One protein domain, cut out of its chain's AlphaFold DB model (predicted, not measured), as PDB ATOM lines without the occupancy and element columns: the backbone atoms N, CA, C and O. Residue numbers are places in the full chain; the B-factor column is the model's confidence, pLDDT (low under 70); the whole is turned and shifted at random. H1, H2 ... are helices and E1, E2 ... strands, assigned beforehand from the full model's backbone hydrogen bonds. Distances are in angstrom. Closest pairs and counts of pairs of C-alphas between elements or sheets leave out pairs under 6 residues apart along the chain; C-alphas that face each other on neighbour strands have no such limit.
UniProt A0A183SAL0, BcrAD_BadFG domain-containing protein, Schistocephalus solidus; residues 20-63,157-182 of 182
ATOM      1  N   THR A  20     150.984 177.149 173.877       78.44
ATOM      2  CA  THR A  20     151.093 177.906 175.134       78.44
ATOM      3  C   THR A  20     149.755 178.401 175.685       78.44
ATOM      4  O   THR A  20     149.613 178.506 176.899       78.44
ATOM      5  N   PHE A  21     148.779 178.724 174.828       79.06
ATOM      6  CA  PHE A  21     147.463 179.191 175.279       79.06
ATOM      7  C   PHE A  21     146.669 178.050 175.911       79.06
ATOM      8  O   PHE A  21     146.149 178.206 177.012       79.06
ATOM      9  N   GLY A  22     146.635 176.886 175.255       78.94
ATOM     10  CA  GLY A  22     146.000 175.691 175.812       78.94
ATOM     11  C   GLY A  22     146.639 175.272 177.137       78.94
ATOM     12  O   GLY A  22     145.930 174.964 178.092       78.94
ATOM     13  N   THR A  23     147.972 175.334 177.225       80.69
ATOM     14  CA  THR A  23     148.706 175.070 178.469       80.69
ATOM     15  C   THR A  23     148.330 176.044 179.584       80.69
ATOM     16  O   THR A  23     148.065 175.590 180.694       80.69
ATOM     17  N   LEU A  24     148.272 177.353 179.309       81.31
ATOM     18  CA  LEU A  24     147.875 178.347 180.310       81.31
ATOM     19  C   LEU A  24     146.469 178.066 180.840       81.31
ATOM     20  O   LEU A  24     146.297 177.927 182.048       81.31
ATOM     21  N   TYR A  25     145.498 177.915 179.938       82.31
ATOM     22  CA  TYR A  25     144.092 177.721 180.293       82.31
ATOM     23  C   TYR A  25     143.817 176.415 181.033       82.31
ATOM     24  O   TYR A  25     142.872 176.341 181.814       82.31
ATOM     25  N   ALA A  26     144.650 175.392 180.834       77.50
ATOM     26  CA  ALA A  26     144.568 174.165 181.616       77.50
ATOM     27  C   ALA A  26     144.939 174.373 183.098       77.50
ATOM     28  O   ALA A  26     144.529 173.572 183.936       77.50
ATOM     29  N   ALA A  27     145.706 175.417 183.433       75.81
ATOM     30  CA  ALA A  27     146.167 175.669 184.798       75.81
ATOM     31  C   ALA A  27     145.550 176.914 185.451       75.81
ATOM     32  O   ALA A  27     145.404 176.943 186.672       75.81
ATOM     33  N   THR A  28     145.238 177.960 184.682       79.75
ATOM     34  CA  THR A  28     144.686 179.214 185.206       79.75
ATOM     35  C   THR A  28     143.913 179.997 184.146       79.75
ATOM     36  O   THR A  28     144.186 179.917 182.953       79.75
ATOM     37  N   ASP A  29     142.965 180.801 184.611       81.44
ATOM     38  CA  ASP A  29     142.230 181.817 183.858       81.44
ATOM     39  C   ASP A  29     142.903 183.204 183.886       81.44
ATOM     40  O   ASP A  29     142.397 184.149 183.284       81.44
ATOM     41  N   LYS A  30     144.042 183.342 184.577       85.38
ATOM     42  CA  LYS A  30     144.779 184.604 184.728       85.38
ATOM     43  C   LYS A  30     145.950 184.704 183.759       85.38
ATOM     44  O   LYS A  30     146.403 183.713 183.188       85.38
ATOM     45  N   ALA A  31     146.501 185.914 183.640       87.06
ATOM     46  CA  ALA A  31     147.775 186.121 182.962       87.06
ATOM     47  C   ALA A  31     148.865 185.187 183.523       87.06
ATOM     48  O   ALA A  31     148.897 184.907 184.726       87.06
ATOM     49  N   GLY A  32     149.793 184.743 182.676       86.88
ATOM     50  CA  GLY A  32     150.821 183.793 183.090       86.88
ATOM     51  C   GLY A  32     152.013 183.675 182.164       86.88
ATOM     52  O   GLY A  32     151.964 184.062 180.997       86.88
ATOM     53  N   ILE A  33     153.107 183.152 182.718       88.62
ATOM     54  CA  ILE A  33     154.299 182.788 181.958       88.62
ATOM     55  C   ILE A  33     154.244 181.287 181.692       88.62
ATOM     56  O   ILE A  33     154.215 180.483 182.618       88.62
ATOM     57  N   VAL A  34     154.272 180.914 180.421       87.25
ATOM     58  CA  VAL A  34     154.296 179.524 179.973       87.25
ATOM     59  C   VAL A  34     155.654 179.231 179.362       87.25
ATOM     60  O   VAL A  34     156.131 179.993 178.516       87.25
ATOM     61  N   VAL A  35     156.269 178.127 179.782       87.81
ATOM     62  CA  VAL A  35     157.527 177.628 179.221       87.81
ATOM     63  C   VAL A  35     157.284 176.232 178.670       87.81
ATOM     64  O   VAL A  35     156.915 175.310 179.391       87.81
ATOM     65  N   ILE A  36     157.505 176.061 177.376       88.12
ATOM     66  CA  ILE A  36     157.406 174.762 176.714       88.12
ATOM     67  C   ILE A  36     158.819 174.298 176.386       88.12
ATOM     68  O   ILE A  36     159.608 175.076 175.850       88.12
ATOM     69  N   ALA A  37     159.123 173.042 176.712       89.31
ATOM     70  CA  ALA A  37     160.408 172.397 176.462       89.31
ATOM     71  C   ALA A  37     160.185 170.928 176.061       89.31
ATOM     72  O   ALA A  37     160.398 170.007 176.845       89.31
ATOM     73  N   GLY A  38     159.718 170.724 174.829       89.00
ATOM     74  CA  GLY A  38     159.534 169.409 174.204       89.00
ATOM     75  C   GLY A  38     160.523 169.218 173.056       89.00
ATOM     76  O   GLY A  38     161.696 169.573 173.166       89.00
ATOM     77  N   THR A  39     160.055 168.749 171.895       90.38
ATOM     78  CA  THR A  39     160.875 168.716 170.665       90.38
ATOM     79  C   THR A  39     161.479 170.086 170.317       90.38
ATOM     80  O   THR A  39     162.595 170.159 169.806       90.38
ATOM     81  N   GLY A  40     160.747 171.175 170.558       91.12
ATOM     82  CA  GLY A  40     161.238 172.557 170.521       91.12
ATOM     83  C   GLY A  40     161.017 173.250 171.864       91.12
ATOM     84  O   GLY A  40     160.495 172.632 172.795       91.12
ATOM     85  N   SER A  41     161.393 174.523 171.962       91.06
ATOM     86  CA  SER A  41     161.157 175.308 173.171       91.06
ATOM     87  C   SER A  41     160.685 176.731 172.884       91.06
ATOM     88  O   SER A  41     161.028 177.364 171.883       91.06
ATOM     89  N   THR A  42     159.837 177.246 173.772       93.06
ATOM     90  CA  THR A  42     159.372 178.636 173.727       93.06
ATOM     91  C   THR A  42     158.971 179.102 175.117       93.06
ATOM     92  O   THR A  42     158.485 178.318 175.933       93.06
ATOM     93  N   CYS A  43     159.149 180.393 175.386       92.94
ATOM     94  CA  CYS A  43     158.619 181.038 176.575       92.94
ATOM     95  C   CYS A  43     157.699 182.180 176.162       92.94
ATOM     96  O   CYS A  43     158.042 182.992 175.293       92.94
ATOM     97  N   ARG A  44     156.523 182.251 176.783       92.69
ATOM     98  CA  ARG A  44     155.569 183.329 176.546       92.69
ATOM     99  C   ARG A  44     155.012 183.868 177.839       92.69
ATOM    100  O   ARG A  44     154.702 183.101 178.737       92.69
ATOM    101  N   TYR A  45     154.828 185.178 177.886       92.31
ATOM    102  CA  TYR A  45     153.934 185.806 178.842       92.31
ATOM    103  C   TYR A  45     152.626 186.116 178.128       92.31
ATOM    104  O   TYR A  45     152.643 186.820 177.122       92.31
ATOM    105  N   ILE A  46     151.524 185.570 178.624       89.56
ATOM    106  CA  ILE A  46     150.181 185.740 178.070       89.56
ATOM    107  C   ILE A  46     149.381 186.576 179.068       89.56
ATOM    108  O   ILE A  46     149.363 186.267 180.262       89.56
ATOM    109  N   ARG A  47     148.756 187.650 178.589       88.94
ATOM    110  CA  ARG A  47     147.911 188.556 179.378       88.94
ATOM    111  C   ARG A  47     146.461 188.066 179.401       88.94
ATOM    112  O   ARG A  47     146.079 187.194 178.626       88.94
ATOM    113  N   GLU A  48     145.646 188.656 180.272       86.81
ATOM    114  CA  GLU A  48     144.208 188.340 180.365       86.81
ATOM    115  C   GLU A  48     143.445 188.697 179.077       86.81
ATOM    116  O   GLU A  48     142.479 188.027 178.727       86.81
ATOM    117  N   ASP A  49     143.912 189.703 178.332       88.00
ATOM    118  CA  ASP A  49     143.354 190.111 177.036       88.00
ATOM    119  C   ASP A  49     143.855 189.266 175.848       88.00
ATOM    120  O   ASP A  49     143.626 189.630 174.694       88.00
ATOM    121  N   LEU A  50     144.552 188.153 176.118       85.31
ATOM    122  CA  LEU A  50     145.180 187.249 175.146       85.31
ATOM    123  C   LEU A  50     146.354 187.829 174.347       85.31
ATOM    124  O   LEU A  50     146.965 187.104 173.551       85.31
ATOM    125  N   SER A  51     146.731 189.090 174.562       90.25
ATOM    126  CA  SER A  51     147.990 189.599 174.020       90.25
ATOM    127  C   SER A  51     149.174 188.921 174.717       90.25
ATOM    128  O   SER A  51     149.073 188.429 175.846       90.25
ATOM    129  N   TYR A  52     150.311 188.830 174.027       91.62
ATOM    130  CA  TYR A  52     151.444 188.071 174.541       91.62
ATOM    131  C   TYR A  52     152.797 188.644 174.137       91.62
ATOM    132  O   TYR A  52     152.960 189.261 173.087       91.62
ATOM    133  N   GLU A  53     153.787 188.344 174.968       93.88
ATOM    134  CA  GLU A  53     155.207 188.551 174.708       93.88
ATOM    135  C   GLU A  53     155.875 187.192 174.521       93.88
ATOM    136  O   GLU A  53     155.590 186.255 175.270       93.88
ATOM    137  N   ARG A  54     156.774 187.068 173.542       92.50
ATOM    138  CA  ARG A  54     157.480 185.813 173.237       92.50
ATOM    139  C   ARG A  54     158.988 185.974 173.388       92.50
ATOM    140  O   ARG A  54     159.559 186.956 172.913       92.50
ATOM    141  N   ILE A  55     159.618 184.969 173.992       94.81
ATOM    142  CA  ILE A  55     161.065 184.745 174.007       94.81
ATOM    143  C   ILE A  55     161.336 183.363 173.395       94.81
ATOM    144  O   ILE A  55     160.657 182.385 173.723       94.81
ATOM    145  N   GLY A  56     162.310 183.282 172.489       93.88
ATOM    146  CA  GLY A  56     162.625 182.046 171.771       93.88
ATOM    147  C   GLY A  56     161.503 181.599 170.823       93.88
ATOM    148  O   GLY A  56     160.693 182.409 170.357       93.88
ATOM    149  N   GLY A  57     161.453 180.299 170.524       90.56
ATOM    150  CA  GLY A  57     160.479 179.723 169.590       90.56
ATOM    151  C   GLY A  57     160.748 180.044 168.114       90.56
ATOM    152  O   GLY A  57     159.814 180.056 167.316       90.56
ATOM    153  N   TYR A  58     162.003 180.321 167.747       93.56
ATOM    154  CA  TYR A  58     162.429 180.514 166.351       93.56
ATOM    155  C   TYR A  58     162.691 179.193 165.609       93.56
ATOM    156  O   TYR A  58     163.006 179.198 164.420       93.56
ATOM    157  N   GLY A  59     162.528 178.062 166.296       91.75
ATOM    158  CA  GLY A  59     162.832 176.746 165.766       91.75
ATOM    159  C   GLY A  59     164.321 176.416 165.834       91.75
ATOM    160  O   GLY A  59     165.163 177.229 166.203       91.75
ATOM    161  N   TYR A  60     164.634 175.190 165.435       91.12
ATOM    162  CA  TYR A  60     165.908 174.540 165.721       91.12
ATOM    163  C   TYR A  60     167.133 175.173 165.049       91.12
ATOM    164  O   TYR A  60     168.252 174.949 165.492       91.12
ATOM    165  N   MET A  61     166.936 175.946 163.976       93.31
ATOM    166  CA  MET A  61     168.030 176.638 163.286       93.31
ATOM    167  C   MET A  61     168.503 177.893 164.029       93.31
ATOM    168  O   MET A  61     169.653 178.286 163.876       93.31
ATOM    169  N   LEU A  62     167.616 178.547 164.788       94.06
ATOM    170  CA  LEU A  62     167.855 179.872 165.378       94.06
ATOM    171  C   LEU A  62     167.507 179.939 166.875       94.06
ATOM    172  O   LEU A  62     167.398 181.030 167.430       94.06
ATOM    173  N   GLY A  63     167.280 178.800 167.521       92.75
ATOM    174  CA  GLY A  63     166.899 178.738 168.926       92.75
ATOM    175  C   GLY A  63     166.553 177.317 169.348       92.75
ATOM    176  O   GLY A  63     167.291 176.378 169.056       92.75
ATOM    177  N   VAL A 157     162.751 182.706 181.050       91.88
ATOM    178  CA  VAL A 157     161.872 183.331 182.050       91.88
ATOM    179  C   VAL A 157     162.404 184.713 182.428       91.88
ATOM    180  O   VAL A 157     161.675 185.702 182.364       91.88
ATOM    181  N   MET A 158     163.695 184.827 182.740       93.12
ATOM    182  CA  MET A 158     164.306 186.111 183.096       93.12
ATOM    183  C   MET A 158     164.200 187.151 181.975       93.12
ATOM    184  O   MET A 158     164.007 188.332 182.259       93.12
ATOM    185  N   ALA A 159     164.273 186.731 180.713       94.38
ATOM    186  CA  ALA A 159     164.138 187.612 179.558       94.38
ATOM    187  C   ALA A 159     162.695 188.091 179.324       94.38
ATOM    188  O   ALA A 159     162.500 189.187 178.789       94.38
ATOM    189  N   VAL A 160     161.679 187.310 179.718       92.50
ATOM    190  CA  VAL A 160     160.273 187.727 179.582       92.50
ATOM    191  C   VAL A 160     159.814 188.612 180.742       92.50
ATOM    192  O   VAL A 160     158.987 189.500 180.535       92.50
ATOM    193  N   LEU A 161     160.381 188.442 181.944       89.44
ATOM    194  CA  LEU A 161     159.976 189.174 183.154       89.44
ATOM    195  C   LEU A 161     159.875 190.704 182.978       89.44
ATOM    196  O   LEU A 161     158.857 191.270 183.389       89.44
ATOM    197  N   PRO A 162     160.832 191.415 182.345       89.62
ATOM    198  CA  PRO A 162     160.729 192.863 182.153       89.62
ATOM    199  C   PRO A 162     159.544 193.293 181.279       89.62
ATOM    200  O   PRO A 162     159.085 194.430 181.404       89.62
ATOM    201  N   LYS A 163     159.043 192.392 180.425       89.12
ATOM    202  CA  LYS A 163     157.944 192.631 179.481       89.12
ATOM    203  C   LYS A 163     156.554 192.365 180.084       89.12
ATOM    204  O   LYS A 163     155.537 192.651 179.450       89.12
ATOM    205  N   THR A 164     156.513 191.838 181.309       85.88
ATOM    206  CA  THR A 164     155.275 191.617 182.069       85.88
ATOM    207  C   THR A 164     154.682 192.925 182.601       85.88
ATOM    208  O   THR A 164     155.405 193.905 182.829       85.88
ATOM    209  N   ASP A 165     153.364 192.948 182.831       81.62
ATOM    210  CA  ASP A 165     152.689 194.103 183.435       81.62
ATOM    211  C   ASP A 165     153.175 194.390 184.860       81.62
ATOM    212  O   ASP A 165     153.650 193.509 185.576       81.62
ATOM    213  N   LYS A 166     153.010 195.639 185.328       63.12
ATOM    214  CA  LYS A 166     153.403 196.059 186.693       63.12
ATOM    215  C   LYS A 166     152.756 195.205 187.795       63.12
ATOM    216  O   LYS A 166     153.359 195.035 188.853       63.12
ATOM    217  N   VAL A 167     151.569 194.648 187.541       53.66
ATOM    218  CA  VAL A 167     150.889 193.684 188.423       53.66
ATOM    219  C   VAL A 167     151.653 192.352 188.471       53.66
ATOM    220  O   VAL A 167     151.797 191.769 189.542       53.66
ATOM    221  N   GLY A 168     152.254 191.928 187.356       47.50
ATOM    222  CA  GLY A 168     153.058 190.712 187.264       47.50
ATOM    223  C   GLY A 168     154.443 190.789 187.916       47.50
ATOM    224  O   GLY A 168     154.987 189.782 188.356       47.50
ATOM    225  N   ARG A 169     155.001 191.987 188.115       47.06
ATOM    226  CA  ARG A 169     156.292 192.129 188.817       47.06
ATOM    227  C   ARG A 169     156.206 191.916 190.336       47.06
ATOM    228  O   ARG A 169     157.225 191.646 190.961       47.06
ATOM    229  N   ARG A 170     155.014 192.038 190.942       38.16
ATOM    230  CA  ARG A 170     154.796 191.835 192.393       38.16
ATOM    231  C   ARG A 170     154.568 190.372 192.786       38.16
ATOM    232  O   ARG A 170     154.710 190.042 193.957       38.16
ATOM    233  N   PHE A 171     154.265 189.500 191.827       40.44
ATOM    234  CA  PHE A 171     153.936 188.091 192.056       40.44
ATOM    235  C   PHE A 171     155.035 187.157 191.533       40.44
ATOM    236  O   PHE A 171     154.770 186.197 190.822       40.44
ATOM    237  N   LEU A 172     156.283 187.392 191.948       39.19
ATOM    238  CA  LEU A 172     157.407 186.464 191.727       39.19
ATOM    239  C   LEU A 172     157.178 185.059 192.335       39.19
ATOM    240  O   LEU A 172     157.917 184.135 192.025       39.19
ATOM    241  N   LEU A 173     156.149 184.900 193.177       33.03
ATOM    242  CA  LEU A 173     155.787 183.660 193.874       33.03
ATOM    243  C   LEU A 173     154.430 183.065 193.454       33.03
ATOM    244  O   LEU A 173     154.044 182.041 194.006       33.03
ATOM    245  N   CYS A 174     153.686 183.684 192.524       33.88
ATOM    246  CA  CYS A 174     152.294 183.279 192.259       33.88
ATOM    247  C   CYS A 174     151.874 183.299 190.781       33.88
ATOM    248  O   CYS A 174     150.678 183.318 190.495       33.88
ATOM    249  N   PHE A 175     152.823 183.283 189.840       38.75
ATOM    250  CA  PHE A 175     152.497 182.869 188.476       38.75
ATOM    251  C   PHE A 175     152.625 181.356 188.364       38.75
ATOM    252  O   PHE A 175     153.661 180.817 188.761       38.75
ATOM    253  N   PRO A 176     151.634 180.660 187.786       45.97
ATOM    254  CA  PRO A 176     151.854 179.297 187.348       45.97
ATOM    255  C   PRO A 176     152.885 179.341 186.212       45.97
ATOM    256  O   PRO A 176     152.554 179.659 185.075       45.97
ATOM    257  N   CYS A 177     154.154 179.073 186.531       44.06
ATOM    258  CA  CYS A 177     155.141 178.682 185.532       44.06
ATOM    259  C   CYS A 177     154.830 177.241 185.156       44.06
ATOM    260  O   CYS A 177     155.139 176.311 185.902       44.06
ATOM    261  N   ILE A 178     154.161 177.068 184.025       51.72
ATOM    262  CA  ILE A 178     153.795 175.743 183.544       51.72
ATOM    263  C   ILE A 178     154.915 175.292 182.621       51.72
ATOM    264  O   ILE A 178     155.088 175.863 181.543       51.72
ATOM    265  N   CYS A 179     155.681 174.304 183.078       49.56
ATOM    266  CA  CYS A 179     156.699 173.635 182.283       49.56
ATOM    267  C   CYS A 179     156.097 172.371 181.675       49.56
ATOM    268  O   CYS A 179     155.760 171.436 182.403       49.56
ATOM    269  N   VAL A 180     155.978 172.332 180.349       46.94
ATOM    270  CA  VAL A 180     155.571 171.119 179.629       46.94
ATOM    271  C   VAL A 180     156.813 170.479 179.026       46.94
ATOM    272  O   VAL A 180     157.431 171.053 178.127       46.94
ATOM    273  N   PHE A 181     157.158 169.298 179.536       48.69
ATOM    274  CA  PHE A 181     158.156 168.407 178.953       48.69
ATOM    275  C   PHE A 181     157.416 167.281 178.232       48.69
ATOM    276  O   PHE A 181     156.646 166.557 178.868       48.69
ATOM    277  N   SER A 182     157.610 167.169 176.919       41.84
ATOM    278  CA  SER A 182     157.067 166.092 176.084       41.84
ATOM    279  C   SER A 182     158.160 165.220 175.491       41.84
ATOM    280  O   SER A 182     159.262 165.749 175.214       41.84
TER     281      SER A 182
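This is residues 20 to 63 and 157 to 182 of the 182 residues of the protein "BcrAD_BadFG domain-containing protein" of Schistocephalus solidus (UniProt A0A183SAL0). A small twisted sheet of four strands lies between two short helices, H1 over one face and H2 over the other: three layers, helices on both faces of a sheet. The unnamed stretch 164 to 177 leads from H2 to the edge strand E4. The printed part has 70 residues, in the order H1, E1, E2, E3, H2, E4; the sheet runs E3, E2, E1, E4, mixed, and the class is mixed, helices and strands. It is compact, with a radius of gyration of the C-alphas of 11.7 A, and spans 35 by 24 by 22 A.

E1, residues 32 to 37, E2, residues 41 to 46, and E3, residues 52 to 56, form a meander, each strand the antiparallel neighbour of the one before, in two hairpins. N 34 and O 44 are 2.8 A apart and N 55 and O 43 2.8 A, within hydrogen-bond range. E4, residues 178 to 180, is parallel to E1, with N 37 and O 180 3.0 A apart. H1, residues 20 to 27, is on the sheet at a height of 7.4 A, over E1 and across the strands, at 66 degrees to E1 on the local plane; its closest C-alphas to E1 are those of Thr 20 and Val 34, 6.0 A. H2, residues 157 to 163, is on the opposite face at a height of 8.5 A; its closest C-alphas to E3 are those of Val 160 and Ile 55, 6.4 A. O i to N i+4 pairs within range number 3 of 4 in H1 and 1 of 3 in H2, where O i to N i+3 has 2 of 4.

H1 begins at C-alpha 20 (151.093, 177.906, 175.134) and E4 ends at C-alpha 180 (155.571, 171.119, 179.629). E1 is 16.3 A long, E2 15.9 A and E3 13.0 A.

Residues 64 to 156 are not printed; C-alphas 63 and 157 are 14.8 A apart across the cut. The link H2 to E4 is long. Residues 166 to 182 have pLDDT under 70.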